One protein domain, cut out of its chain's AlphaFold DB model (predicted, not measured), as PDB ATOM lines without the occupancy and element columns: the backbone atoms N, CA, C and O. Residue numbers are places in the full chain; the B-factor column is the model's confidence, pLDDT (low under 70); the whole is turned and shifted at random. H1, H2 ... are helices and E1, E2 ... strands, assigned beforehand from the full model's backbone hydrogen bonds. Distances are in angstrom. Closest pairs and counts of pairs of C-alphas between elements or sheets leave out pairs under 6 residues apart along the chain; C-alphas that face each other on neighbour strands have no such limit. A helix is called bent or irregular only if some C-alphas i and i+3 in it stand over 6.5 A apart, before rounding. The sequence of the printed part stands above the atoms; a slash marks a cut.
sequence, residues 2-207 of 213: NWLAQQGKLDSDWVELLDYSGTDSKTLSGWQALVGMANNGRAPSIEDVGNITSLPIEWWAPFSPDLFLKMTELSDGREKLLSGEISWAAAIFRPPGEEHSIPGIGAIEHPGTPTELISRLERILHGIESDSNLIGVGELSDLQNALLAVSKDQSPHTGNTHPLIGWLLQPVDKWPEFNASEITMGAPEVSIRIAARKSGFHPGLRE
ATOM      1  N   ASN A   2      -8.459 -46.521  41.671       52.06
ATOM      2  CA  ASN A   2      -9.315 -46.158  42.816       52.06
ATOM      3  C   ASN A   2      -9.503 -44.653  43.070       52.06
ATOM      4  O   ASN A   2     -10.565 -44.249  43.522       52.06
ATOM      5  N   TRP A   3      -8.520 -43.809  42.743       52.84
ATOM      6  CA  TRP A   3      -8.649 -42.361  42.925       52.84
ATOM      7  C   TRP A   3      -9.679 -41.711  41.968       52.84
ATOM      8  O   TRP A   3     -10.356 -40.772  42.369       52.84
ATOM      9  N   LEU A   4      -9.875 -42.242  40.748       50.22
ATOM     10  CA  LEU A   4     -10.909 -41.767  39.809       50.22
ATOM     11  C   LEU A   4     -12.310 -42.216  40.244       50.22
ATOM     12  O   LEU A   4     -13.261 -41.443  40.130       50.22
ATOM     13  N   ALA A   5     -12.428 -43.426  40.795       57.94
ATOM     14  CA  ALA A   5     -13.676 -43.895  41.397       57.94
ATOM     15  C   ALA A   5     -14.031 -43.114  42.668       57.94
ATOM     16  O   ALA A   5     -15.178 -42.718  42.849       57.94
ATOM     17  N   GLN A   6     -13.043 -42.781  43.504       59.12
ATOM     18  CA  GLN A   6     -13.243 -41.916  44.674       59.12
ATOM     19  C   GLN A   6     -13.703 -40.500  44.300       59.12
ATOM     20  O   GLN A   6     -14.377 -39.850  45.094       59.12
ATOM     21  N   GLN A   7     -13.383 -40.028  43.092       62.53
ATOM     22  CA  GLN A   7     -13.885 -38.761  42.552       62.53
ATOM     23  C   GLN A   7     -15.218 -38.891  41.795       62.53
ATOM     24  O   GLN A   7     -15.689 -37.908  41.222       62.53
ATOM     25  N   GLY A   8     -15.823 -40.085  41.751       63.22
ATOM     26  CA  GLY A   8     -17.057 -40.353  41.001       63.22
ATOM     27  C   GLY A   8     -16.905 -40.193  39.484       63.22
ATOM     28  O   GLY A   8     -17.892 -40.022  38.775       63.22
ATOM     29  N   LYS A   9     -15.665 -40.192  38.980       57.91
ATOM     30  CA  LYS A   9     -15.334 -40.020  37.557       57.91
ATOM     31  C   LYS A   9     -15.283 -41.347  36.802       57.91
ATOM     32  O   LYS A   9     -15.277 -41.340  35.576       57.91
ATOM     33  N   LEU A  10     -15.237 -42.461  37.529       57.66
ATOM     34  CA  LEU A  10     -15.263 -43.817  36.996       57.66
ATOM     35  C   LEU A  10     -16.137 -44.689  37.901       57.66
ATOM     36  O   LEU A  10     -16.036 -44.581  39.121       57.66
ATOM     37  N   ASP A  11     -16.963 -45.550  37.313       69.94
ATOM     38  CA  ASP A  11     -17.695 -46.572  38.070       69.94
ATOM     39  C   ASP A  11     -16.706 -47.571  38.695       69.94
ATOM     40  O   ASP A  11     -15.688 -47.904  38.078       69.94
ATOM     41  N   SER A  12     -17.006 -48.063  39.895       60.66
ATOM     42  CA  SER A  12     -16.230 -49.119  40.549       60.66
ATOM     43  C   SER A  12     -16.166 -50.392  39.705       60.66
ATOM     44  O   SER A  12     -15.116 -51.031  39.670       60.66
ATOM     45  N   ASP A  13     -17.219 -50.694  38.944       54.34
ATOM     46  CA  ASP A  13     -17.267 -51.871  38.068       54.34
ATOM     47  C   ASP A  13     -16.279 -51.739  36.895       54.34
ATOM     48  O   ASP A  13     -15.643 -52.708  36.474       54.34
ATOM     49  N   TRP A  14     -16.076 -50.512  36.399       58.56
ATOM     50  CA  TRP A  14     -15.060 -50.207  35.388       58.56
ATOM     51  C   TRP A  14     -13.643 -50.247  35.961       58.56
ATOM     52  O   TRP A  14     -12.716 -50.629  35.249       58.56
ATOM     53  N   VAL A  15     -13.457 -49.868  37.231       60.88
ATOM     54  CA  VAL A  15     -12.162 -50.003  37.914       60.88
ATOM     55  C   VAL A  15     -11.781 -51.474  38.044       60.88
ATOM     56  O   VAL A  15     -10.660 -51.825  37.687       60.88
ATOM     57  N   GLU A  16     -12.716 -52.333  38.457       57.19
ATOM     58  CA  GLU A  16     -12.471 -53.774  38.526       57.19
ATOM     59  C   GLU A  16     -12.194 -54.374  37.144       57.19
ATOM     60  O   GLU A  16     -11.235 -55.122  37.012       57.19
ATOM     61  N   LEU A  17     -12.943 -54.006  36.098       52.34
ATOM     62  CA  LEU A  17     -12.718 -54.482  34.722       52.34
ATOM     63  C   LEU A  17     -11.358 -54.067  34.136       52.34
ATOM     64  O   LEU A  17     -10.724 -54.859  33.437       52.34
ATOM     65  N   LEU A  18     -10.905 -52.839  34.406       57.97
ATOM     66  CA  LEU A  18      -9.615 -52.332  33.925       57.97
ATOM     67  C   LEU A  18      -8.439 -52.908  34.722       57.97
ATOM     68  O   LEU A  18      -7.404 -53.202  34.129       57.97
ATOM     69  N   ASP A  19      -8.615 -53.141  36.024       57.69
ATOM     70  CA  ASP A  19      -7.624 -53.831  36.856       57.69
ATOM     71  C   ASP A  19      -7.594 -55.354  36.557       57.69
ATOM     72  O   ASP A  19      -6.539 -55.979  36.666       57.69
ATOM     73  N   TYR A  20      -8.712 -55.954  36.107       49.56
ATOM     74  CA  TYR A  20      -8.799 -57.352  35.639       49.56
ATOM     75  C   TYR A  20      -8.287 -57.570  34.216       49.56
ATOM     76  O   TYR A  20      -7.969 -58.709  33.858       49.56
ATOM     77  N   SER A  21      -8.202 -56.521  33.390       46.91
ATOM     78  CA  SER A  21      -7.528 -56.600  32.095       46.91
ATOM     79  C   SER A  21      -6.022 -56.737  32.320       46.91
ATOM     80  O   SER A  21      -5.260 -55.781  32.218       46.91
ATOM     81  N   GLY A  22      -5.593 -57.950  32.678       48.72
ATOM     82  CA  GLY A  22      -4.204 -58.378  32.818       48.72
ATOM     83  C   GLY A  22      -3.462 -58.353  31.484       48.72
ATOM     84  O   GLY A  22      -2.990 -59.375  30.997       48.72
ATOM     85  N   THR A  23      -3.371 -57.180  30.875       44.44
ATOM     86  CA  THR A  23      -2.686 -56.942  29.618       44.44
ATOM     87  C   THR A  23      -1.749 -55.769  29.803       44.44
ATOM     88  O   THR A  23      -2.181 -54.684  30.180       44.44
ATOM     89  N   ASP A  24      -0.484 -56.024  29.482       55.12
ATOM     90  CA  ASP A  24       0.619 -55.115  29.153       55.12
ATOM     91  C   ASP A  24       0.225 -54.080  28.071       55.12
ATOM     92  O   ASP A  24       0.842 -53.937  27.013       55.12
ATOM     93  N   SER A  25      -0.877 -53.366  28.270       74.75
ATOM     94  CA  SER A  25      -1.353 -52.367  27.335       74.75
ATOM     95  C   SER A  25      -0.550 -51.104  27.585       74.75
ATOM     96  O   SER A  25      -0.903 -50.286  28.433       74.75
ATOM     97  N   LYS A  26       0.542 -50.937  26.827       81.88
ATOM     98  CA  LYS A  26       1.333 -49.693  26.785       81.88
ATOM     99  C   LYS A  26       0.442 -48.454  26.661       81.88
ATOM    100  O   LYS A  26       0.745 -47.426  27.252       81.88
ATOM    101  N   THR A  27      -0.689 -48.576  25.962       86.44
ATOM    102  CA  THR A  27      -1.723 -47.542  25.860       86.44
ATOM    103  C   THR A  27      -2.357 -47.209  27.213       86.44
ATOM    104  O   THR A  27      -2.447 -46.036  27.564       86.44
ATOM    105  N   LEU A  28      -2.774 -48.205  28.003       89.19
ATOM    106  CA  LEU A  28      -3.351 -47.960  29.329       89.19
ATOM    107  C   LEU A  28      -2.302 -47.391  30.291       89.19
ATOM    108  O   LEU A  28      -2.578 -46.396  30.959       89.19
ATOM    109  N   SER A  29      -1.095 -47.961  30.312       92.25
ATOM    110  CA  SER A  29       0.015 -47.468  31.137       92.25
ATOM    111  C   SER A  29       0.402 -46.035  30.768       92.25
ATOM    112  O   SER A  29       0.583 -45.192  31.644       92.25
ATOM    113  N   GLY A  30       0.460 -45.725  29.470       93.81
ATOM    114  CA  GLY A  30       0.726 -44.381  28.967       93.81
ATOM    115  C   GLY A  30      -0.363 -43.400  29.378       93.81
ATOM    116  O   GLY A  30      -0.061 -42.315  29.872       93.81
ATOM    117  N   TRP A  31      -1.634 -43.783  29.234       93.81
ATOM    118  CA  TRP A  31      -2.752 -42.928  29.628       93.81
ATOM    119  C   TRP A  31      -2.779 -42.690  31.143       93.81
ATOM    120  O   TRP A  31      -2.911 -41.550  31.584       93.81
ATOM    121  N   GLN A  32      -2.570 -43.728  31.959       92.00
ATOM    122  CA  GLN A  32      -2.464 -43.593  33.416       92.00
ATOM    123  C   GLN A  32      -1.301 -42.680  33.819       92.00
ATOM    124  O   GLN A  32      -1.447 -41.857  34.727       92.00
ATOM    125  N   ALA A  33      -0.158 -42.798  33.141       94.62
ATOM    126  CA  ALA A  33       0.987 -41.939  33.384       94.62
ATOM    127  C   ALA A  33       0.685 -40.474  33.045       94.62
ATOM    128  O   ALA A  33       0.949 -39.606  33.878       94.62
ATOM    129  N   LEU A  34       0.062 -40.222  31.891       95.25
ATOM    130  CA  LEU A  34      -0.368 -38.896  31.446       95.25
ATOM    131  C   LEU A  34      -1.367 -38.255  32.423       95.25
ATOM    132  O   LEU A  34      -1.187 -37.113  32.836       95.25
ATOM    133  N   VAL A  35      -2.384 -39.003  32.862       93.25
ATOM    134  CA  VAL A  35      -3.355 -38.540  33.870       93.25
ATOM    135  C   VAL A  35      -2.671 -38.246  35.206       93.25
ATOM    136  O   VAL A  35      -2.977 -37.245  35.856       93.25
ATOM    137  N   GLY A  36      -1.724 -39.092  35.620       91.50
ATOM    138  CA  GLY A  36      -0.937 -38.875  36.832       91.50
ATOM    139  C   GLY A  36      -0.078 -37.608  36.769       91.50
ATOM    140  O   GLY A  36       0.035 -36.906  37.776       91.50
ATOM    141  N   MET A  37       0.489 -37.294  35.601       93.38
ATOM    142  CA  MET A  37       1.197 -36.031  35.371       93.38
ATOM    143  C   MET A  37       0.245 -34.842  35.486       93.38
ATOM    144  O   MET A  37       0.499 -33.938  36.279       93.38
ATOM    145  N   ALA A  38      -0.865 -34.873  34.745       90.94
ATOM    146  CA  ALA A  38      -1.795 -33.754  34.644       90.94
ATOM    147  C   ALA A  38      -2.452 -33.392  35.984       90.94
ATOM    148  O   ALA A  38      -2.550 -32.218  36.328       90.94
ATOM    149  N   ASN A  39      -2.886 -34.393  36.751       87.75
ATOM    150  CA  ASN A  39      -3.693 -34.144  37.945       87.75
ATOM    151  C   ASN A  39      -2.881 -34.062  39.240       87.75
ATOM    152  O   ASN A  39      -3.276 -33.355  40.165       87.75
ATOM    153  N   ASN A  40      -1.763 -34.789  39.322       83.44
ATOM    154  CA  ASN A  40      -1.018 -34.952  40.573       83.44
ATOM    155  C   ASN A  40       0.410 -34.396  40.491       83.44
ATOM    156  O   ASN A  40       1.169 -34.546  41.447       83.44
ATOM    157  N   GLY A  41       0.810 -33.819  39.350       84.69
ATOM    158  CA  GLY A  41       2.178 -33.350  39.125       84.69
ATOM    159  C   GLY A  41       3.221 -34.468  39.219       84.69
ATOM    160  O   GLY A  41       4.384 -34.206  39.528       84.69
ATOM    161  N   ARG A  42       2.822 -35.735  39.013       87.94
ATOM    162  CA  ARG A  42       3.738 -36.879  39.101       87.94
ATOM    163  C   ARG A  42       4.777 -36.768  37.991       87.94
ATOM    164  O   ARG A  42       4.423 -36.880  36.825       87.94
ATOM    165  N   ALA A  43       6.053 -36.630  38.340       90.19
ATOM    166  CA  ALA A  43       7.123 -36.675  37.349       90.19
ATOM    167  C   ALA A  43       7.170 -38.063  36.668       90.19
ATOM    168  O   ALA A  43       7.211 -39.076  37.376       90.19
ATOM    169  N   PRO A  44       7.174 -38.139  35.324       94.25
ATOM    170  CA  PRO A  44       7.232 -39.410  34.614       94.25
ATOM    171  C   PRO A  44       8.632 -40.030  34.704       94.25
ATOM    172  O   PRO A  44       9.655 -39.335  34.674       94.25
ATOM    173  N   SER A  45       8.684 -41.357  34.794       95.69
ATOM    174  CA  SER A  45       9.890 -42.132  34.491       95.69
ATOM    175  C   SER A  45      10.169 -42.140  32.981       95.69
ATOM    176  O   SER A  45       9.310 -41.793  32.177       95.69
ATOM    177  N   ILE A  46      11.359 -42.570  32.567       96.31
ATOM    178  CA  ILE A  46      11.701 -42.690  31.139       96.31
ATOM    179  C   ILE A  46      10.824 -43.735  30.426       96.31
ATOM    180  O   ILE A  46      10.491 -43.582  29.250       96.31
ATOM    181  N   GLU A  47      10.394 -44.773  31.142       94.94
ATOM    182  CA  GLU A  47       9.411 -45.738  30.645       94.94
ATOM    183  C   GLU A  47       8.021 -45.109  30.486       94.94
ATOM    184  O   GLU A  47       7.393 -45.287  29.443       94.94
ATOM    185  N   ASP A  48       7.578 -44.311  31.465       96.12
ATOM    186  CA  ASP A  48       6.327 -43.553  31.365       96.12
ATOM    187  C   ASP A  48       6.321 -42.663  30.117       96.12
ATOM    188  O   ASP A  48       5.344 -42.676  29.375       96.12
ATOM    189  N   VAL A  49       7.416 -41.940  29.832       97.25
ATOM    190  CA  VAL A  49       7.520 -41.114  28.613       97.25
ATOM    191  C   VAL A  49       7.369 -41.970  27.351       97.25
ATOM    192  O   VAL A  49       6.645 -41.586  26.430       97.25
ATOM    193  N   GLY A  50       7.995 -43.149  27.306       95.12
ATOM    194  CA  GLY A  50       7.857 -44.081  26.181       95.12
ATOM    195  C   GLY A  50       6.422 -44.587  25.988       95.12
ATOM    196  O   GLY A  50       5.956 -44.717  24.860       95.12
ATOM    197  N   ASN A  51       5.695 -44.823  27.080       95.38
ATOM    198  CA  ASN A  51       4.293 -45.229  27.016       95.38
ATOM    199  C   ASN A  51       3.378 -44.057  26.620       95.38
ATOM    200  O   ASN A  51       2.492 -44.230  25.786       95.38
ATOM    201  N   ILE A  52       3.608 -42.854  27.153       96.88
ATOM    202  CA  ILE A  52       2.845 -41.639  26.820       96.88
ATOM    203  C   ILE A  52       2.988 -41.290  25.337       96.88
ATOM    204  O   ILE A  52       1.994 -41.020  24.672       96.88
ATOM    205  N   THR A  53       4.207 -41.341  24.800       96.44
ATOM    206  CA  THR A  53       4.485 -40.993  23.393       96.44
ATOM    207  C   THR A  53       3.945 -42.015  22.388       96.44
ATOM    208  O   THR A  53       3.898 -41.722  21.198       96.44
ATOM    209  N   SER A  54       3.462 -43.176  22.853       93.69
ATOM    210  CA  SER A  54       2.706 -44.137  22.035       93.69
ATOM    211  C   SER A  54       1.219 -43.787  21.871       93.69
ATOM    212  O   SER A  54       0.515 -44.412  21.078       93.69
ATOM    213  N   LEU A  55       0.723 -42.806  22.630       94.69
ATOM    214  CA  LEU A  55      -0.644 -42.299  22.530       94.69
ATOM    215  C   LEU A  55      -0.774 -41.303  21.365       94.69
ATOM    216  O   LEU A  55       0.235 -40.763  20.901       94.69
ATOM    217  N   PRO A  56      -2.009 -40.978  20.929       94.75
ATOM    218  CA  PRO A  56      -2.230 -39.913  19.956       94.75
ATOM    219  C   PRO A  56      -1.528 -38.615  20.367       94.75
ATOM    220  O   PRO A  56      -1.670 -38.168  21.504       94.75
ATOM    221  N   ILE A  57      -0.810 -37.989  19.428       95.88
ATOM    222  CA  ILE A  57       0.003 -36.790  19.690       95.88
ATOM    223  C   ILE A  57      -0.795 -35.660  20.345       95.88
ATOM    224  O   ILE A  57      -0.309 -34.998  21.257       95.88
ATOM    225  N   GLU A  58      -2.061 -35.495  19.954       94.75
ATOM    226  CA  GLU A  58      -2.952 -34.476  20.514       94.75
ATOM    227  C   GLU A  58      -3.245 -34.677  22.007       94.75
ATOM    228  O   GLU A  58      -3.669 -33.733  22.665       94.75
ATOM    229  N   TRP A  59      -3.018 -35.871  22.565       95.94
ATOM    230  CA  TRP A  59      -3.233 -36.129  23.990       95.94
ATOM    231  C   TRP A  59      -2.051 -35.688  24.847       95.94
ATOM    232  O   TRP A  59      -2.251 -35.309  25.995       95.94
ATOM    233  N   TRP A  60      -0.827 -35.739  24.327       97.12
ATOM    234  CA  TRP A  60       0.374 -35.493  25.128       97.12
ATOM    235  C   TRP A  60       1.200 -34.293  24.670       97.12
ATOM    236  O   TRP A  60       2.084 -33.867  25.409       97.12
ATOM    237  N   ALA A  61       0.900 -33.705  23.511       97.81
ATOM    238  CA  ALA A  61       1.590 -32.524  23.010       97.81
ATOM    239  C   ALA A  61       1.702 -31.375  24.038       97.81
ATOM    240  O   ALA A  61       2.811 -30.866  24.177       97.81
ATOM    241  N   PRO A  62       0.672 -31.021  24.840       97.56
ATOM    242  CA  PRO A  62       0.789 -29.998  25.892       97.56
ATOM    243  C   PRO A  62       1.903 -30.253  26.910       97.56
ATOM    244  O   PRO A  62       2.470 -29.316  27.459       97.56
ATOM    245  N   PHE A  63       2.239 -31.522  27.143       97.44
ATOM    246  CA  PHE A  63       3.301 -31.946  28.056       97.44
ATOM    247  C   PHE A  63       4.617 -32.234  27.328       97.44
ATOM    248  O   PHE A  63       5.623 -32.532  27.969       97.44
ATOM    249  N   SER A  64       4.629 -32.174  25.994       97.94
ATOM    250  CA  SER A  64       5.791 -32.533  25.184       97.94
ATOM    251  C   SER A  64       7.062 -31.758  25.531       97.94
ATOM    252  O   SER A  64       8.115 -32.399  25.535       97.94
ATOM    253  N   PRO A  65       7.023 -30.460  25.904       96.31
ATOM    254  CA  PRO A  65       8.227 -29.760  26.334       96.31
ATOM    255  C   PRO A  65       8.875 -30.397  27.569       96.31
ATOM    256  O   PRO A  65      10.063 -30.719  27.542       96.31
ATOM    257  N   ASP A  66       8.087 -30.667  28.611       95.50
ATOM    258  CA  ASP A  66       8.570 -31.271  29.857       95.50
ATOM    259  C   ASP A  66       9.024 -32.717  29.646       95.50
ATOM    260  O   ASP A  66      10.076 -33.127  30.144       95.50
ATOM    261  N   LEU A  67       8.259 -33.490  28.865       97.25
ATOM    262  CA  LEU A  67       8.606 -34.863  28.496       97.25
ATOM    263  C   LEU A  67       9.946 -34.905  27.754       97.25
ATOM    264  O   LEU A  67      10.816 -35.709  28.091       97.25
ATOM    265  N   PHE A  68      10.144 -34.019  26.778       97.00
ATOM    266  CA  PHE A  68      11.386 -33.950  26.020       97.00
ATOM    267  C   PHE A  68      12.557 -33.540  26.913       97.00
ATOM    268  O   PHE A  68      13.590 -34.212  26.923       97.00
ATOM    269  N   LEU A  69      12.395 -32.482  27.716       94.06
ATOM    270  CA  LEU A  69      13.424 -32.026  28.652       94.06
ATOM    271  C   LEU A  69      13.842 -33.149  29.602       94.06
ATOM    272  O   LEU A  69      15.043 -33.410  29.714       94.06
ATOM    273  N   LYS A  70      12.880 -33.883  30.172       94.38
ATOM    274  CA  LYS A  70      13.128 -35.058  31.017       94.38
ATOM    275  C   LYS A  70      13.987 -36.111  30.315       94.38
ATOM    276  O   LYS A  70      14.952 -36.608  30.898       94.38
ATOM    277  N   MET A  71      13.684 -36.421  29.055       96.00
ATOM    278  CA  MET A  71      14.469 -37.370  28.258       96.00
ATOM    279  C   MET A  71      15.901 -36.870  28.021       96.00
ATOM    280  O   MET A  71      16.840 -37.660  28.019       96.00
ATOM    281  N   THR A  72      16.109 -35.556  27.884       94.38
ATOM    282  CA  THR A  72      17.456 -34.983  27.709       94.38
ATOM    283  C   THR A  72      18.308 -34.969  28.987       94.38
ATOM    284  O   THR A  72      19.530 -34.770  28.923       94.38
ATOM    285  N   GLU A  73      17.707 -35.147  30.164       91.94
ATOM    286  CA  GLU A  73      18.417 -35.121  31.445       91.94
ATOM    287  C   GLU A  73      19.179 -36.420  31.697       91.94
ATOM    288  O   GLU A  73      20.362 -36.368  32.044       91.94
ATOM    289  N   LEU A  74      18.543 -37.565  31.452       91.38
ATOM    290  CA  LEU A  74      19.058 -38.892  31.797       91.38
ATOM    291  C   LEU A  74      19.666 -39.615  30.585       91.38
ATOM    292  O   LEU A  74      19.282 -39.372  29.443       91.38
ATOM    293  N   SER A  75      20.650 -40.485  30.821       92.75
ATOM    294  CA  SER A  75      21.374 -41.179  29.742       92.75
ATOM    295  C   SER A  75      20.486 -42.144  28.949       92.75
ATOM    296  O   SER A  75      20.552 -42.155  27.725       92.75
ATOM    297  N   ASP A  76      19.624 -42.894  29.636       94.75
ATOM    298  CA  ASP A  76      18.623 -43.797  29.051       94.75
ATOM    299  C   ASP A  76      17.561 -43.040  28.233       94.75
ATOM    300  O   ASP A  76      17.146 -43.484  27.162       94.75
ATOM    301  N   GLY A  77      17.159 -41.855  28.698       95.94
ATOM    302  CA  GLY A  77      16.298 -40.943  27.950       95.94
ATOM    303  C   GLY A  77      16.947 -40.476  26.646       95.94
ATOM    304  O   GLY A  77      16.323 -40.538  25.587       95.94
ATOM    305  N   ARG A  78      18.222 -40.074  26.688       95.50
ATOM    306  CA  ARG A  78      18.967 -39.669  25.482       95.50
ATOM    307  C   ARG A  78      19.130 -40.819  24.496       95.50
ATOM    308  O   ARG A  78      18.937 -40.612  23.305       95.50
ATOM    309  N   GLU A  79      19.436 -42.020  24.976       94.75
ATOM    310  CA  GLU A  79      19.518 -43.217  24.134       94.75
ATOM    311  C   GLU A  79      18.189 -43.486  23.411       94.75
ATOM    312  O   GLU A  79      18.171 -43.727  22.202       94.75
ATOM    313  N   LYS A  80      17.058 -43.359  24.116       95.38
ATOM    314  CA  LYS A  80      15.722 -43.472  23.512       95.38
ATOM    315  C   LYS A  80      15.416 -42.363  22.508       95.38
ATOM    316  O   LYS A  80      14.794 -42.647  21.492       95.38
ATOM    317  N   LEU A  81      15.841 -41.122  22.758       96.38
ATOM    318  CA  LEU A  81      15.694 -40.037  21.779       96.38
ATOM    319  C   LEU A  81      16.482 -40.318  20.498       96.38
ATOM    320  O   LEU A  81      16.003 -40.012  19.417       96.38
ATOM    321  N   LEU A  82      17.672 -40.907  20.618       95.56
ATOM    322  CA  LEU A  82      18.542 -41.216  19.482       95.56
ATOM    323  C   LEU A  82      18.087 -42.444  18.685       95.56
ATOM    324  O   LEU A  82      18.330 -42.527  17.485       95.56
ATOM    325  N   SER A  83      17.427 -43.396  19.338       93.81
ATOM    326  CA  SER A  83      16.958 -44.641  18.715       93.81
ATOM    327  C   SER A  83      15.472 -44.637  18.338       93.81
ATOM    328  O   SER A  83      15.022 -45.562  17.667       93.81
ATOM    329  N   GLY A  84      14.707 -43.632  18.770       91.75
ATOM    330  CA  GLY A  84      13.257 -43.566  18.601       91.75
ATOM    331  C   GLY A  84      12.798 -42.808  17.356       91.75
ATOM    332  O   GLY A  84      13.457 -41.884  16.890       91.75
ATOM    333  N   GLU A  85      11.611 -43.167  16.874       90.75
ATOM    334  CA  GLU A  85      10.912 -42.526  15.755       90.75
ATOM    335  C   GLU A  85       9.660 -41.802  16.279       90.75
ATOM    336  O   GLU A  85       8.526 -42.226  16.080       90.75
ATOM    337  N   ILE A  86       9.874 -40.746  17.066       94.94
ATOM    338  CA  ILE A  86       8.792 -39.931  17.638       94.94
ATOM    339  C   ILE A  86       8.850 -38.555  16.985       94.94
ATOM    340  O   ILE A  86       9.880 -37.893  17.079       94.94
ATOM    341  N   SER A  87       7.736 -38.103  16.404       95.56
ATOM    342  CA  SER A  87       7.570 -36.772  15.793       95.56
ATOM    343  C   SER A  87       7.510 -35.652  16.848       95.56
ATOM    344  O   SER A  87       6.491 -34.974  17.022       95.56
ATOM    345  N   TRP A  88       8.596 -35.464  17.600       98.00
ATOM    346  CA  TRP A  88       8.738 -34.442  18.636       98.00
ATOM    347  C   TRP A  88       8.499 -33.028  18.117       98.00
ATOM    348  O   TRP A  88       7.889 -32.232  18.822       98.00
ATOM    349  N   ALA A  89       8.906 -32.707  16.891       97.38
ATOM    350  CA  ALA A  89       8.649 -31.418  16.265       97.38
ATOM    351  C   ALA A  89       7.147 -31.136  16.160       97.38
ATOM    352  O   ALA A  89       6.699 -30.053  16.524       97.38
ATOM    353  N   ALA A  90       6.340 -32.116  15.751       97.50
ATOM    354  CA  ALA A  90       4.889 -31.947  15.675       97.50
ATOM    355  C   ALA A  90       4.231 -31.783  17.061       97.50
ATOM    356  O   ALA A  90       3.161 -31.173  17.179       97.50
ATOM    357  N   ALA A  91       4.855 -32.313  18.112       98.25
ATOM    358  CA  ALA A  91       4.372 -32.175  19.479       98.25
ATOM    359  C   ALA A  91       4.788 -30.834  20.101       98.25
ATOM    360  O   ALA A  91       3.936 -30.143  20.641       98.25
ATOM    361  N   ILE A  92       6.063 -30.459  19.968       98.31
ATOM    362  CA  ILE A  92       6.696 -29.312  20.634       98.31
ATOM    363  C   ILE A  92       6.450 -28.000  19.881       98.31
ATOM    364  O   ILE A  92       6.302 -26.953  20.519       98.31
ATOM    365  N   PHE A  93       6.434 -28.014  18.541       97.94
ATOM    366  CA  PHE A  93       6.282 -26.814  17.701       97.94
ATOM    367  C   PHE A  93       4.820 -26.376  17.612       97.94
ATOM    368  O   PHE A  93       4.178 -26.382  16.554       97.94
ATOM    369  N   ARG A  94       4.298 -25.973  18.768       97.44
ATOM    370  CA  ARG A  94       2.940 -25.480  18.969       97.44
ATOM    371  C   ARG A  94       2.974 -24.119  19.655       97.44
ATOM    372  O   ARG A  94       3.864 -23.875  20.474       97.44
ATOM    373  N   PRO A  95       2.049 -23.215  19.305       96.19
ATOM    374  CA  PRO A  95       2.044 -21.882  19.869       96.19
ATOM    375  C   PRO A  95       1.543 -21.949  21.319       96.19
ATOM    376  O   PRO A  95       0.806 -22.874  21.675       96.19
ATOM    377  N   PRO A  96       1.931 -20.984  22.168       97.12
ATOM    378  CA  PRO A  96       1.351 -20.870  23.499       97.12
ATOM    379  C   PRO A  96      -0.168 -20.673  23.392       97.12
ATOM    380  O   PRO A  96      -0.631 -19.875  22.574       97.12
ATOM    381  N   GLY A  97      -0.933 -21.399  24.208       97.56
ATOM    382  CA  GLY A  97      -2.397 -21.323  24.224       97.56
ATOM    383  C   GLY A  97      -3.111 -22.226  23.210       97.56
ATOM    384  O   GLY A  97      -4.334 -22.167  23.117       97.56
ATOM    385  N   GLU A  98      -2.401 -23.057  22.430       97.69
ATOM    386  CA  GLU A  98      -3.069 -24.060  21.581       97.69
ATOM    387  C   GLU A  98      -3.849 -25.037  22.477       97.69
ATOM    388  O   GLU A  98      -3.255 -25.685  23.335       97.69
ATOM    389  N   GLU A  99      -5.172 -25.111  22.316       97.31
ATOM    390  CA  GLU A  99      -6.037 -25.931  23.173       97.31
ATOM    391  C   GLU A  99      -6.023 -27.404  22.747       97.31
ATOM    392  O   GLU A  99      -6.158 -27.744  21.568       97.31
ATOM    393  N   HIS A 100      -5.920 -28.283  23.738       95.31
ATOM    394  CA  HIS A 100      -5.947 -29.728  23.602       95.31
ATOM    395  C   HIS A 100      -7.009 -30.336  24.506       95.31
ATOM    396  O   HIS A 100      -7.046 -30.074  25.705       95.31
ATOM    397  N   SER A 101      -7.844 -31.206  23.944       92.31
ATOM    398  CA  SER A 101      -8.827 -31.979  24.705       92.31
ATOM    399  C   SER A 101      -8.289 -33.373  25.002       92.31
ATOM    400  O   SER A 101      -8.172 -34.204  24.100       92.31
ATOM    401  N   ILE A 102      -7.987 -33.642  26.272       90.56
ATOM    402  CA  ILE A 102      -7.396 -34.912  26.697       90.56
ATOM    403  C   ILE A 102      -8.445 -35.771  27.413       90.56
ATOM    404  O   ILE A 102      -9.052 -35.314  28.393       90.56
ATOM    405  N   PRO A 103      -8.653 -37.034  26.991       86.25
ATOM    406  CA  PRO A 103      -9.613 -37.924  27.634       86.25
ATOM    407  C   PRO A 103      -9.339 -38.113  29.129       86.25
ATOM    408  O   PRO A 103      -8.260 -38.550  29.529       86.25
ATOM    409  N   GLY A 104     -10.342 -37.808  29.956       86.44
ATOM    410  CA  GLY A 104     -10.276 -37.945  31.416       86.44
ATOM    411  C   GLY A 104      -9.601 -36.786  32.159       86.44
ATOM    412  O   GLY A 104      -9.632 -36.782  33.388       86.44
ATOM    413  N   ILE A 105      -9.040 -35.801  31.449       88.62
ATOM    414  CA  ILE A 105      -8.418 -34.600  32.035       88.62
ATOM    415  C   ILE A 105      -9.237 -33.350  31.680       88.62
ATOM    416  O   ILE A 105      -9.605 -32.587  32.569       88.62
ATOM    417  N   GLY A 106      -9.601 -33.180  30.405       89.44
ATOM    418  CA  GLY A 106     -10.304 -31.995  29.903       89.44
ATOM    419  C   GLY A 106      -9.431 -31.139  28.987       89.44
ATOM    420  O   GLY A 106      -8.492 -31.650  28.375       89.44
ATOM    421  N   ALA A 107      -9.781 -29.857  28.865       93.81
ATOM    422  CA  ALA A 107      -9.031 -28.897  28.065       93.81
ATOM    423  C   ALA A 107      -7.750 -28.466  28.793       93.81
ATOM    424  O   ALA A 107      -7.789 -28.117  29.974       93.81
ATOM    425  N   ILE A 108      -6.629 -28.479  28.080       95.50
ATOM    426  CA  ILE A 108      -5.346 -27.945  28.530       95.50
ATOM    427  C   ILE A 108      -4.706 -27.160  27.388       95.50
ATOM    428  O   ILE A 108      -4.865 -27.502  26.217       95.50
ATOM    429  N   GLU A 109      -3.972 -26.113  27.729       97.44
ATOM    430  CA  GLU A 109      -3.251 -25.304  26.756       97.44
ATOM    431  C   GLU A 109      -1.808 -25.785  26.604       97.44
ATOM    432  O   GLU A 109      -1.136 -26.126  27.580       97.44
ATOM    433  N   HIS A 110      -1.310 -25.778  25.371       98.19
ATOM    434  CA  HIS A 110       0.103 -25.982  25.103       98.19
ATOM    435  C   HIS A 110       0.914 -24.776  25.622       98.19
ATOM    436  O   HIS A 110       0.564 -23.634  25.310       98.19
ATOM    437  N   PRO A 111       2.022 -24.976  26.361       96.81
ATOM    438  CA  PRO A 111       2.797 -23.874  26.953       96.81
ATOM    439  C   PRO A 111       3.624 -23.080  25.926       96.81
ATOM    440  O   PRO A 111       4.145 -22.009  26.225       96.81
ATOM    441  N   GLY A 112       3.743 -23.603  24.709       96.88
ATOM    442  CA  GLY A 112       4.601 -23.068  23.655       96.88
ATOM    443  C   GLY A 112       5.930 -23.816  23.564       96.88
ATOM    444  O   GLY A 112       6.228 -24.693  24.375       96.88
ATOM    445  N   THR A 113       6.729 -23.490  22.553       95.06
ATOM    446  CA  THR A 113       8.055 -24.084  22.365       95.06
ATOM    447  C   THR A 113       9.086 -23.410  23.287       95.06
ATOM    448  O   THR A 113       9.308 -22.204  23.167       95.06
ATOM    449  N   PRO A 114       9.777 -24.141  24.182       91.38
ATOM    450  CA  PRO A 114      10.782 -23.525  25.044       91.38
ATOM    451  C   PRO A 114      12.060 -23.153  24.291       91.38
ATOM    452  O   PRO A 114      12.575 -23.908  23.462       91.38
ATOM    453  N   THR A 115      12.624 -21.995  24.632       84.56
ATOM    454  CA  THR A 115      13.835 -21.460  23.992       84.56
ATOM    455  C   THR A 115      15.109 -22.172  24.448       84.56
ATOM    456  O   THR A 115      16.078 -22.239  23.689       84.56
ATOM    457  N   GLU A 116      15.132 -22.771  25.647       85.56
ATOM    458  CA  GLU A 116      16.299 -23.511  26.147       85.56
ATOM    459  C   GLU A 116      16.617 -24.812  25.386       85.56
ATOM    460  O   GLU A 116      17.720 -25.353  25.549       85.56
ATOM    461  N   LEU A 117      15.703 -25.302  24.534       91.12
ATOM    462  CA  LEU A 117      15.867 -26.559  23.793       91.12
ATOM    463  C   LEU A 117      17.114 -26.577  22.917       91.12
ATOM    464  O   LEU A 117      17.758 -27.618  22.828       91.12
ATOM    465  N   ILE A 118      17.504 -25.435  22.338       91.75
ATOM    466  CA  ILE A 118      18.698 -25.341  21.483       91.75
ATOM    467  C   ILE A 118      19.927 -25.878  22.225       91.75
ATOM    468  O   ILE A 118      20.611 -26.768  21.728       91.75
ATOM    469  N   SER A 119      20.153 -25.415  23.458       90.06
ATOM    470  CA  SER A 119      21.304 -25.835  24.268       90.06
ATOM    471  C   SER A 119      21.268 -27.322  24.646       90.06
ATOM    472  O   SER A 119      22.308 -27.964  24.808       90.06
ATOM    473  N   ARG A 120      20.066 -27.893  24.803       91.56
ATOM    474  CA  ARG A 120      19.879 -29.319  25.101       91.56
ATOM    475  C   ARG A 120      20.183 -30.170  23.872       91.56
ATOM    476  O   ARG A 120      20.909 -31.153  24.005       91.56
ATOM    477  N   LEU A 121      19.682 -29.757  22.711       94.81
ATOM    478  CA  LEU A 121      19.898 -30.409  21.422       94.81
ATOM    479  C   LEU A 121      21.370 -30.367  21.013       94.81
ATOM    480  O   LEU A 121      21.923 -31.406  20.673       94.81
ATOM    481  N   GLU A 122      22.038 -29.214  21.152       92.44
ATOM    482  CA  GLU A 122      23.484 -29.073  20.905       92.44
ATOM    483  C   GLU A 122      24.297 -30.103  21.687       92.44
ATOM    484  O   GLU A 122      25.196 -30.732  21.140       92.44
ATOM    485  N   ARG A 123      23.958 -30.312  22.960       92.06
ATOM    486  CA  ARG A 123      24.651 -31.268  23.824       92.06
ATOM    487  C   ARG A 123      24.370 -32.727  23.461       92.06
ATOM    488  O   ARG A 123      25.258 -33.549  23.640       92.06
ATOM    489  N   ILE A 124      23.156 -33.055  23.015       93.19
ATOM    490  CA  ILE A 124      22.801 -34.425  22.603       93.19
ATOM    491  C   ILE A 124      23.463 -34.774  21.271       93.19
ATOM    492  O   ILE A 124      23.995 -35.868  21.132       93.19
ATOM    493  N   LEU A 125      23.446 -33.844  20.316       93.75
ATOM    494  CA  LEU A 125      23.997 -34.037  18.975       93.75
ATOM    495  C   LEU A 125      25.527 -33.907  18.934       93.75
ATOM    496  O   LEU A 125      26.157 -34.275  17.944       93.75
ATOM    497  N   HIS A 126      26.150 -33.386  19.995       92.31
ATOM    498  CA  HIS A 126      27.596 -33.227  20.048       92.31
ATOM    499  C   HIS A 126      28.322 -34.572  19.925       92.31
ATOM    500  O   HIS A 126      28.148 -35.462  20.753       92.31
ATOM    501  N   GLY A 127      29.191 -34.685  18.919       86.31
ATOM    502  CA  GLY A 127      29.994 -35.885  18.681       86.31
ATOM    503  C   GLY A 127      29.245 -37.022  17.984       86.31
ATOM    504  O   GLY A 127      29.827 -38.087  17.806       86.31
ATOM    505  N   ILE A 128      27.990 -36.807  17.577       89.69
ATOM    506  CA  ILE A 128      27.274 -37.738  16.706       89.69
ATOM    507  C   ILE A 128      27.734 -37.505  15.269       89.69
ATOM    508  O   ILE A 128      27.714 -36.378  14.774       89.69
ATOM    509  N   GLU A 129      28.171 -38.576  14.613       83.06
ATOM    510  CA  GLU A 129      28.586 -38.535  13.214       83.06
ATOM    511  C   GLU A 129      27.370 -38.358  12.296       83.06
ATOM    512  O   GLU A 129      26.296 -38.922  12.527       83.06
ATOM    513  N   SER A 130      27.541 -37.568  11.235       68.94
ATOM    514  CA  SER A 130      26.463 -37.240  10.297       68.94
ATOM    515  C   SER A 130      25.894 -38.460   9.559       68.94
ATOM    516  O   SER A 130      24.787 -38.380   9.038       68.94
ATOM    517  N   ASP A 131      26.635 -39.568   9.495       70.88
ATOM    518  CA  ASP A 131      26.254 -40.842   8.873       70.88
ATOM    519  C   ASP A 131      25.848 -41.919   9.897       70.88
ATOM    520  O   ASP A 131      25.748 -43.100   9.559       70.88
ATOM    521  N   SER A 132      25.578 -41.533  11.150       81.44
ATOM    522  CA  SER A 132      25.103 -42.481  12.156       81.44
ATOM    523  C   SER A 132      23.774 -43.132  11.736       81.44
ATOM    524  O   SER A 132      22.846 -42.468  11.279       81.44
ATOM    525  N   ASN A 133      23.639 -44.442  11.962       84.25
ATOM    526  CA  ASN A 133      22.407 -45.198  11.681       84.25
ATOM    527  C   ASN A 133      21.319 -45.012  12.763       84.25
ATOM    528  O   ASN A 133      20.426 -45.847  12.912       84.25
ATOM    529  N   LEU A 134      21.424 -43.958  13.574       91.50
ATOM    530  CA  LEU A 134      20.517 -43.675  14.681       91.50
ATOM    531  C   LEU A 134      19.295 -42.914  14.155       91.50
ATOM    532  O   LEU A 134      19.387 -41.744  13.794       91.50
ATOM    533  N   ILE A 135      18.146 -43.588  14.124       91.69
ATOM    534  CA  ILE A 135      16.910 -43.095  13.488       91.69
ATOM    535  C   ILE A 135      16.470 -41.732  14.050       91.69
ATOM    536  O   ILE A 135      16.047 -40.855  13.300       91.69
ATOM    537  N   GLY A 136      16.635 -41.512  15.356       95.00
ATOM    538  CA  GLY A 136      16.210 -40.279  16.017       95.00
ATOM    539  C   GLY A 136      17.090 -39.060  15.725       95.00
ATOM    540  O   GLY A 136      16.684 -37.931  16.000       95.00
ATOM    541  N   VAL A 137      18.281 -39.239  15.141       95.50
ATOM    542  CA  VAL A 137      19.190 -38.119  14.834       95.50
ATOM    543  C   VAL A 137      18.575 -37.157  13.823       95.50
ATOM    544  O   VAL A 137      18.758 -35.947  13.969       95.50
ATOM    545  N   GLY A 138      17.807 -37.661  12.850       95.19
ATOM    546  CA  GLY A 138      17.096 -36.820  11.884       95.19
ATOM    547  C   GLY A 138      16.122 -35.862  12.571       95.19
ATOM    548  O   GLY A 138      16.201 -34.654  12.366       95.19
ATOM    549  N   GLU A 139      15.277 -36.386  13.461       96.56
ATOM    550  CA  GLU A 139      14.284 -35.593  14.195       96.56
ATOM    551  C   GLU A 139      14.938 -34.557  15.119       96.56
ATOM    552  O   GLU A 139      14.544 -33.391  15.154       96.56
ATOM    553  N   LEU A 140      15.981 -34.952  15.855       97.00
ATOM    554  CA  LEU A 140      16.707 -34.045  16.750       97.00
ATOM    555  C   LEU A 140      17.435 -32.936  15.978       97.00
ATOM    556  O   LEU A 140      17.470 -31.787  16.427       97.00
ATOM    557  N   SER A 141      17.997 -33.269  14.814       95.75
ATOM    558  CA  SER A 141      18.635 -32.298  13.923       95.75
ATOM    559  C   SER A 141      17.608 -31.329  13.348       95.75
ATOM    560  O   SER A 141      17.853 -30.124  13.311       95.75
ATOM    561  N   ASP A 142      16.432 -31.821  12.961       96.94
ATOM    562  CA  ASP A 142      15.338 -30.994  12.455       96.94
ATOM    563  C   ASP A 142      14.810 -30.032  13.519       96.94
ATOM    564  O   ASP A 142      14.657 -28.838  13.242       96.94
ATOM    565  N   LEU A 143      14.632 -30.511  14.757       97.31
ATOM    566  CA  LEU A 143      14.295 -29.666  15.903       97.31
ATOM    567  C   LEU A 143      15.317 -28.533  16.078       97.31
ATOM    568  O   LEU A 143      14.950 -27.359  16.195       97.31
ATOM    569  N   GLN A 144      16.608 -28.875  16.084       96.62
ATOM    570  CA  GLN A 144      17.689 -27.912  16.286       96.62
ATOM    571  C   GLN A 144      17.744 -26.888  15.149       96.62
ATOM    572  O   GLN A 144      17.808 -25.684  15.404       96.62
ATOM    573  N   ASN A 145      17.687 -27.351  13.902       96.62
ATOM    574  CA  ASN A 145      17.765 -26.504  12.717       96.62
ATOM    575  C   ASN A 145      16.580 -25.537  12.637       96.62
ATOM    576  O   ASN A 145      16.781 -24.356  12.349       96.62
ATOM    577  N   ALA A 146      15.365 -25.995  12.947       97.38
ATOM    578  CA  ALA A 146      14.177 -25.147  12.981       97.38
ATOM    579  C   ALA A 146      14.294 -24.038  14.041       97.38
ATOM    580  O   ALA A 146      14.060 -22.865  13.739       97.38
ATOM    581  N   LEU A 147      14.725 -24.389  15.260       96.50
ATOM    582  CA  LEU A 147      14.949 -23.437  16.354       96.50
ATOM    583  C   LEU A 147      16.063 -22.421  16.028       96.50
ATOM    584  O   LEU A 147      15.935 -21.222  16.297       96.50
ATOM    585  N   LEU A 148      17.159 -22.869  15.411       95.69
ATOM    586  CA  LEU A 148      18.237 -21.986  14.958       95.69
ATOM    587  C   LEU A 148      17.782 -21.053  13.830       95.69
ATOM    588  O   LEU A 148      18.154 -19.879  13.835       95.69
ATOM    589  N   ALA A 149      16.976 -21.541  12.887       96.44
ATOM    590  CA  ALA A 149      16.452 -20.731  11.794       96.44
ATOM    591  C   ALA A 149      15.524 -19.624  12.315       96.44
ATOM    592  O   ALA A 149      15.735 -18.451  12.004       96.44
ATOM    593  N   VAL A 150      14.544 -19.960  13.166       96.06
ATOM    594  CA  VAL A 150      13.611 -18.958  13.711       96.06
ATOM    595  C   VAL A 150      14.327 -17.929  14.587       96.06
ATOM    596  O   VAL A 150      14.062 -16.733  14.445       96.06
ATOM    597  N   SER A 151      15.270 -18.358  15.434       94.31
ATOM    598  CA  SER A 151      16.008 -17.460  16.336       94.31
ATOM    599  C   SER A 151      16.913 -16.473  15.595       94.31
ATOM    600  O   SER A 151      17.163 -15.373  16.089       94.31
ATOM    601  N   LYS A 152      17.371 -16.828  14.388       94.00
ATOM    602  CA  LYS A 152      18.173 -15.967  13.503       94.00
ATOM    603  C   LYS A 152      17.337 -15.190  12.478       94.00
ATOM    604  O   LYS A 152      17.920 -14.485  11.660       94.00
ATOM    605  N   ASP A 153      16.008 -15.322  12.511       94.31
ATOM    606  CA  ASP A 153      15.083 -14.820  11.481       94.31
ATOM    607  C   ASP A 153      15.485 -15.241  10.053       94.31
ATOM    608  O   ASP A 153      15.437 -14.461   9.103       94.31
ATOM    609  N   GLN A 154      15.922 -16.494   9.910       95.50
ATOM    610  CA  GLN A 154      16.312 -17.106   8.643       95.50
ATOM    611  C   GLN A 154      15.223 -18.050   8.137       95.50
ATOM    612  O   GLN A 154      14.494 -18.664   8.922       95.50
ATOM    613  N   SER A 155      15.149 -18.201   6.813       95.06
ATOM    614  CA  SER A 155      14.340 -19.253   6.200       95.06
ATOM    615  C   SER A 155      14.846 -20.630   6.645       95.06
ATOM    616  O   SER A 155      16.062 -20.839   6.690       95.06
ATOM    617  N   PRO A 156      13.945 -21.568   6.973       97.19
ATOM    618  CA  PRO A 156      14.335 -22.903   7.394       97.19
ATOM    619  C   PRO A 156      14.940 -23.692   6.228       97.19
ATOM    620  O   PRO A 156      14.588 -23.489   5.064       97.19
ATOM    621  N   HIS A 157      15.837 -24.615   6.560       92.75
ATOM    622  CA  HIS A 157      16.336 -25.614   5.620       92.75
ATOM    623  C   HIS A 157      15.335 -26.763   5.458       92.75
ATOM    624  O   HIS A 157      14.450 -26.951   6.295       92.75
ATOM    625  N   THR A 158      15.505 -27.545   4.391       96.75
ATOM    626  CA  THR A 158      14.789 -28.811   4.207       96.75
ATOM    627  C   THR A 158      15.129 -29.769   5.347       96.75
ATOM    628  O   THR A 158      16.309 -29.980   5.626       96.75
ATOM    629  N   GLY A 159      14.107 -30.320   6.003       96.38
ATOM    630  CA  GLY A 159      14.281 -31.288   7.088       96.38
ATOM    631  C   GLY A 159      14.636 -32.697   6.613       96.38
ATOM    632  O   GLY A 159      14.434 -33.045   5.448       96.38
ATOM    633  N   ASN A 160      15.137 -33.502   7.545       95.12
ATOM    634  CA  ASN A 160      15.483 -34.907   7.368       95.12
ATOM    635  C   ASN A 160      14.258 -35.826   7.506       95.12
ATOM    636  O   ASN A 160      14.116 -36.759   6.721       95.12
ATOM    637  N   THR A 161      13.373 -35.573   8.480       95.94
ATOM    638  CA  THR A 161      12.164 -36.386   8.730       95.94
ATOM    639  C   THR A 161      10.965 -35.894   7.929       95.94
ATOM    640  O   THR A 161      10.116 -36.681   7.505       95.94
ATOM    641  N   HIS A 162      10.904 -34.588   7.667       97.88
ATOM    642  CA  HIS A 162       9.915 -33.981   6.787       97.88
ATOM    643  C   HIS A 162      10.505 -32.716   6.131       97.88
ATOM    644  O   HIS A 162      11.010 -31.838   6.834       97.88
ATOM    645  N   PRO A 163      10.397 -32.540   4.800       97.75
ATOM    646  CA  PRO A 163      11.028 -31.442   4.062       97.75
ATOM    647  C   PRO A 163      10.616 -30.060   4.580       97.75
ATOM    648  O   PRO A 163      11.422 -29.135   4.598       97.75
ATOM    649  N   LEU A 164       9.367 -29.925   5.031       98.38
ATOM    650  CA  LEU A 164       8.796 -28.662   5.498       98.38
ATOM    651  C   LEU A 164       8.833 -28.463   7.024       98.38
ATOM    652  O   LEU A 164       8.293 -27.473   7.506       98.38
ATOM    653  N   ILE A 165       9.450 -29.363   7.795       98.31
ATOM    654  CA  ILE A 165       9.385 -29.346   9.271       98.31
ATOM    655  C   ILE A 165       9.823 -28.012   9.886       98.31
ATOM    656  O   ILE A 165       9.186 -27.516  10.812       98.31
ATOM    657  N   GLY A 166      10.856 -27.373   9.329       98.00
ATOM    658  CA  GLY A 166      11.364 -26.106   9.846       98.00
ATOM    659  C   GLY A 166      10.386 -24.938   9.693       98.00
ATOM    660  O   GLY A 166      10.501 -23.951  10.421       98.00
ATOM    661  N   TRP A 167       9.391 -25.048   8.806       98.31
ATOM    662  CA  TRP A 167       8.326 -24.053   8.688       98.31
ATOM    663  C   TRP A 167       7.389 -24.058   9.893       98.31
ATOM    664  O   TRP A 167       6.855 -23.000  10.218       98.31
ATOM    665  N   LEU A 168       7.269 -25.170  10.633       98.19
ATOM    666  CA  LEU A 168       6.441 -25.245  11.842       98.19
ATOM    667  C   LEU A 168       6.829 -24.227  12.920       98.19
ATOM    668  O   LEU A 168       6.012 -23.965  13.790       98.19
ATOM    669  N   LEU A 169       8.025 -23.636  12.880       97.19
ATOM    670  CA  LEU A 169       8.433 -22.565  13.797       97.19
ATOM    671  C   LEU A 169       8.505 -21.177  13.157       97.19
ATOM    672  O   LEU A 169       8.877 -20.213  13.821       97.19
ATOM    673  N   GLN A 170       8.154 -21.040  11.883       97.81
ATOM    674  CA  GLN A 170       8.161 -19.752  11.191       97.81
ATOM    675  C   GLN A 170       6.787 -19.080  11.266       97.81
ATOM    676  O   GLN A 170       5.773 -19.783  11.286       97.81
ATOM    677  N   PRO A 171       6.712 -17.736  11.253       96.81
ATOM    678  CA  PRO A 171       5.443 -17.027  11.120       96.81
ATOM    679  C   PRO A 171       4.672 -17.506   9.883       96.81
ATOM    680  O   PRO A 171       5.253 -17.600   8.801       96.81
ATOM    681  N   VAL A 172       3.380 -17.815  10.032       96.75
ATOM    682  CA  VAL A 172       2.552 -18.405   8.958       96.75
ATOM    683  C   VAL A 172       2.454 -17.490   7.733       96.75
ATOM    684  O   VAL A 172       2.306 -17.977   6.614       96.75
ATOM    685  N   ASP A 173       2.563 -16.176   7.923       95.94
ATOM    686  CA  ASP A 173       2.598 -15.161   6.864       95.94
ATOM    687  C   ASP A 173       3.875 -15.211   6.008       95.94
ATOM    688  O   ASP A 173       3.864 -14.739   4.873       95.94
ATOM    689  N   LYS A 174       4.958 -15.820   6.512       96.06
ATOM    690  CA  LYS A 174       6.211 -16.030   5.768       96.06
ATOM    691  C   LYS A 174       6.259 -17.363   5.016       96.06
ATOM    692  O   LYS A 174       7.218 -17.595   4.282       96.06
ATOM    693  N   TRP A 175       5.291 -18.259   5.222       97.50
ATOM    694  CA  TRP A 175       5.299 -19.572   4.574       97.50
ATOM    695  C   TRP A 175       5.038 -19.420   3.070       97.50
ATOM    696  O   TRP A 175       4.081 -18.733   2.703       97.50
ATOM    697  N   PRO A 176       5.836 -20.060   2.197       96.38
ATOM    698  CA  PRO A 176       5.537 -20.100   0.776       96.38
ATOM    699  C   PRO A 176       4.323 -21.003   0.516       96.38
ATOM    700  O   PRO A 176       3.847 -21.725   1.394       96.38
ATOM    701  N   GLU A 177       3.824 -20.971  -0.714       95.94
ATOM    702  CA  GLU A 177       2.831 -21.940  -1.168       95.94
ATOM    703  C   GLU A 177       3.506 -23.300  -1.373       95.94
ATOM    704  O   GLU A 177       4.392 -23.436  -2.218       95.94
ATOM    705  N   PHE A 178       3.091 -24.295  -0.589       96.38
ATOM    706  CA  PHE A 178       3.563 -25.673  -0.711       96.38
ATOM    707  C   PHE A 178       2.645 -26.464  -1.632       96.38
ATOM    708  O   PHE A 178       1.419 -26.333  -1.576       96.38
ATOM    709  N   ASN A 179       3.215 -27.343  -2.448       95.62
ATOM    710  CA  ASN A 179       2.409 -28.274  -3.225       95.62
ATOM    711  C   ASN A 179       2.006 -29.501  -2.383       95.62
ATOM    712  O   ASN A 179       2.640 -29.834  -1.384       95.62
ATOM    713  N   ALA A 180       0.952 -30.208  -2.805       94.75
ATOM    714  CA  ALA A 180       0.425 -31.355  -2.060       94.75
ATOM    715  C   ALA A 180       1.473 -32.458  -1.822       94.75
ATOM    716  O   ALA A 180       1.476 -33.066  -0.757       94.75
ATOM    717  N   SER A 181       2.385 -32.680  -2.778       95.50
ATOM    718  CA  SER A 181       3.444 -33.685  -2.642       95.50
ATOM    719  C   SER A 181       4.458 -33.309  -1.563       95.50
ATOM    720  O   SER A 181       4.926 -34.192  -0.855       95.50
ATOM    721  N   GLU A 182       4.804 -32.027  -1.426       95.38
ATOM    722  CA  GLU A 182       5.698 -31.545  -0.364       95.38
ATOM    723  C   GLU A 182       5.046 -31.655   1.015       95.38
ATOM    724  O   GLU A 182       5.729 -31.957   1.991       95.38
ATOM    725  N   ILE A 183       3.729 -31.427   1.095       96.62
ATOM    726  CA  ILE A 183       2.969 -31.500   2.347       96.62
ATOM    727  C   ILE A 183       2.885 -32.934   2.864       96.62
ATOM    728  O   ILE A 183       2.979 -33.136   4.066       96.62
ATOM    729  N   THR A 184       2.683 -33.925   1.995       93.94
ATOM    730  CA  THR A 184       2.463 -35.323   2.412       93.94
ATOM    731  C   THR A 184       3.739 -36.166   2.462       93.94
ATOM    732  O   THR A 184       3.659 -37.373   2.682       93.94
ATOM    733  N   MET A 185       4.905 -35.580   2.186       93.56
ATOM    734  CA  MET A 185       6.177 -36.302   2.148       93.56
ATOM    735  C   MET A 185       6.827 -36.326   3.532       93.56
ATOM    736  O   MET A 185       7.184 -35.279   4.050       93.56
ATOM    737  N   GLY A 186       7.068 -37.512   4.091       94.25
ATOM    738  CA  GLY A 186       7.768 -37.676   5.371       94.25
ATOM    739  C   GLY A 186       6.820 -37.896   6.551       94.25
ATOM    740  O   GLY A 186       5.801 -38.569   6.405       94.25
ATOM    741  N   ALA A 187       7.180 -37.361   7.720       95.19
ATOM    742  CA  ALA A 187       6.470 -37.583   8.982       95.19
ATOM    743  C   ALA A 187       4.990 -37.115   8.944       95.19
ATOM    744  O   ALA A 187       4.738 -35.907   8.834       95.19
ATOM    745  N   PRO A 188       3.999 -38.019   9.101       95.50
ATOM    746  CA  PRO A 188       2.577 -37.686   8.977       95.50
ATOM    747  C   PRO A 188       2.086 -36.614   9.956       95.50
ATOM    748  O   PRO A 188       1.254 -35.777   9.601       95.50
ATOM    749  N   GLU A 189       2.597 -36.600  11.190       96.31
ATOM    750  CA  GLU A 189       2.181 -35.627  12.206       96.31
ATOM    751  C   GLU A 189       2.627 -34.206  11.841       96.31
ATOM    752  O   GLU A 189       1.910 -33.237  12.106       96.31
ATOM    753  N   VAL A 190       3.781 -34.074  11.175       97.94
ATOM    754  CA  VAL A 190       4.246 -32.800  10.616       97.94
ATOM    755  C   VAL A 190       3.358 -32.399   9.440       97.94
ATOM    756  O   VAL A 190       2.887 -31.260   9.403       97.94
ATOM    757  N   SER A 191       3.052 -33.333   8.533       97.94
ATOM    758  CA  SER A 191       2.172 -33.095   7.382       97.94
ATOM    759  C   SER A 191       0.810 -32.537   7.795       97.94
ATOM    760  O   SER A 191       0.336 -31.568   7.202       97.94
ATOM    761  N   ILE A 192       0.196 -33.089   8.850       96.75
ATOM    762  CA  ILE A 192      -1.093 -32.618   9.386       96.75
ATOM    763  C   ILE A 192      -1.008 -31.144   9.805       96.75
ATOM    764  O   ILE A 192      -1.887 -30.349   9.459       96.75
ATOM    765  N   ARG A 193       0.052 -30.754  10.525       97.00
ATOM    766  CA  ARG A 193       0.227 -29.363  10.973       97.00
ATOM    767  C   ARG A 193       0.506 -28.413   9.812       97.00
ATOM    768  O   ARG A 193      -0.073 -27.325   9.779       97.00
ATOM    769  N   ILE A 194       1.336 -28.828   8.853       98.12
ATOM    770  CA  ILE A 194       1.629 -28.042   7.649       98.12
ATOM    771  C   ILE A 194       0.354 -27.824   6.827       98.12
ATOM    772  O   ILE A 194       0.037 -26.683   6.489       98.12
ATOM    773  N   ALA A 195      -0.419 -28.883   6.570       97.31
ATOM    774  CA  ALA A 195      -1.690 -28.804   5.848       97.31
ATOM    775  C   ALA A 195      -2.694 -27.870   6.544       97.31
ATOM    776  O   ALA A 195      -3.409 -27.116   5.887       97.31
ATOM    777  N   ALA A 196      -2.715 -27.880   7.880       96.50
ATOM    778  CA  ALA A 196      -3.562 -27.006   8.689       96.50
ATOM    779  C   ALA A 196      -3.013 -25.574   8.855       96.50
ATOM    780  O   ALA A 196      -3.640 -24.768   9.543       96.50
ATOM    781  N   ARG A 197      -1.847 -25.252   8.271       97.12
ATOM    782  CA  ARG A 197      -1.110 -23.989   8.468       97.12
ATOM    783  C   ARG A 197      -0.926 -23.617   9.946       97.12
ATOM    784  O   ARG A 197      -1.006 -22.446  10.320       97.12
ATOM    785  N   LYS A 198      -0.680 -24.618  10.797       97.00
ATOM    786  CA  LYS A 198      -0.467 -24.432  12.236       97.00
ATOM    787  C   LYS A 198       1.020 -24.308  12.551       97.00
ATOM    788  O   LYS A 198       1.757 -25.291  12.503       97.00
ATOM    789  N   SER A 199       1.439 -23.100  12.913       97.44
ATOM    790  CA  SER A 199       2.802 -22.799  13.359       97.44
ATOM    791  C   SER A 199       2.885 -22.711  14.879       97.44
ATOM    792  O   SER A 199       1.985 -22.180  15.524       97.44
ATOM    793  N   GLY A 200       3.992 -23.193  15.435       97.19
ATOM    794  CA  GLY A 200       4.427 -22.971  16.806       97.19
ATOM    795  C   GLY A 200       5.170 -21.662  17.045       97.19
ATOM    796  O   GLY A 200       5.660 -21.439  18.147       97.19
ATOM    797  N   PHE A 201       5.276 -20.792  16.039       97.00
ATOM    798  CA  PHE A 201       5.949 -19.509  16.184       97.00
ATOM    799  C   PHE A 201       5.338 -18.653  17.305       97.00
ATOM    800  O   PHE A 201       4.133 -18.405  17.340       97.00
ATOM    801  N   HIS A 202       6.202 -18.103  18.154       94.88
ATOM    802  CA  HIS A 202       5.891 -16.977  19.030       94.88
ATOM    803  C   HIS A 202       7.117 -16.054  19.163       94.88
ATOM    804  O   HIS A 202       8.251 -16.516  18.997       94.88
ATOM    805  N   PRO A 203       6.935 -14.754  19.481       92.06
ATOM    806  CA  PRO A 203       8.029 -13.775  19.502       92.06
ATOM    807  C   PRO A 203       9.208 -14.150  20.410       92.06
ATOM    808  O   PRO A 203      10.356 -13.888  20.053       92.06
ATOM    809  N   GLY A 204       8.933 -14.832  21.527       91.44
ATOM    810  CA  GLY A 204       9.952 -15.296  22.474       91.44
ATOM    811  C   GLY A 204      11.041 -16.177  21.848       91.44
ATOM    812  O   GLY A 204      12.169 -16.170  22.325       91.44
ATOM    813  N   LEU A 205      10.767 -16.858  20.727       92.12
ATOM    814  CA  LEU A 205      11.764 -17.671  20.010       92.12
ATOM    815  C   LEU A 205      12.903 -16.852  19.385       92.12
ATOM    816  O   LEU A 205      13.949 -17.404  19.047       92.12
ATOM    817  N   ARG A 206      12.708 -15.541  19.215       89.19
ATOM    818  CA  ARG A 206      13.720 -14.608  18.690       89.19
ATOM    819  C   ARG A 206      14.425 -13.818  19.780       89.19
ATOM    820  O   ARG A 206      15.395 -13.110  19.497       89.19
ATOM    821  N   GLU A 207      13.947 -13.900  21.013       79.31
ATOM    822  CA  GLU A 207      14.583 -13.207  22.118       79.31
ATOM    823  C   GLU A 207      15.927 -13.874  22.403       79.31
ATOM    824  O   GLU A 207      16.023 -15.070  22.684       79.31
TER     825      GLU A 207
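Overview. This is residues 2 to 207 of the 213 residues of an uncharacterized protein of Euryarchaeota archaeon (UniProt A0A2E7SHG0). A body of short, mostly crossed helices is built round H7 and the kinked H5, with the small strand hairpin of E1 and E2 packed on residues 58 to 63 of H5. At one end H1 and H2 make a separate little pair, joined to the body by the chain alone; H3 and H4 come next, and H9 touches five helices toward the other end. The printed part has 206 residues, with named elements in the order H1 to H7, E1, E2, H8 to H13: thirteen helices and two strands, mostly helix. The sheet, E1 - E2, is antiparallel. The whole is compact, with a radius of gyration of the C-alphas of 18.1 A, but elongated, spanning 56 by 36 by 34 A.

Arrangement. E1, residues 99 to 102, and E2, residues 106 to 109, form an antiparallel hairpin; N 100 and O 108 are within hydrogen-bond range at 2.8 A. The closest C-alphas of E1 and H5, residues 57 to 73, are Ile 102 and Trp 59, 5.1 A apart. H5 is irregular, with C-alphas 59 and 62 7.6 A apart, and has a kink of 68 degrees near residue 64. H5 touches H7, residues 88 to 92, at Ala 61 and Ala 91, their closest C-alphas, 4.5 A. By the same measure, H5 and H4, residues 46 to 52, touch at Leu 67 and Val 49, 6.3 A, as a helical hairpin. H3, residues 26 to 40, touches H4 at Gly 30 and Ile 52, 4.1 A, about perpendicular at 79 degrees. H1, residues 2 to 6, touches H2, residues 12 to 20, at Ala 5 and Ser 12, 5.9 A; both are apart from H3. The hub H9, residues 136 to 151, touches H6, residues 75 to 83; H8, residues 117 to 125; H10, residues 165 to 169; H13, residues 203 to 206; and H7. H12, residues 188 to 195, touches H10, H7 and, only just, with 3 pairs of C-alphas within 8 A, H11, residues 180 to 183. O i to N i+4 pairs are within hydrogen-bond range in 9 of 13 cases in H5 and 0 of 1 in H10, where 1 of 2 O i to N i+3 pairs is.

Along the chain. H1 begins at C-alpha 2 (-9.315, -46.158, 42.816). H9 measures 22.8 A, H5 21.9 A and H3 20.3 A. H13 ends at C-alpha 206 (13.720, -14.608, 18.690).

Size, cuts and confidence. The C-alphas farthest apart, Asp 13 and Gln 154, are 56.6 A apart. The printed part has no cut; the link H9 to H10 is long. Residues 2 to 24 and 130 are under pLDDT 70.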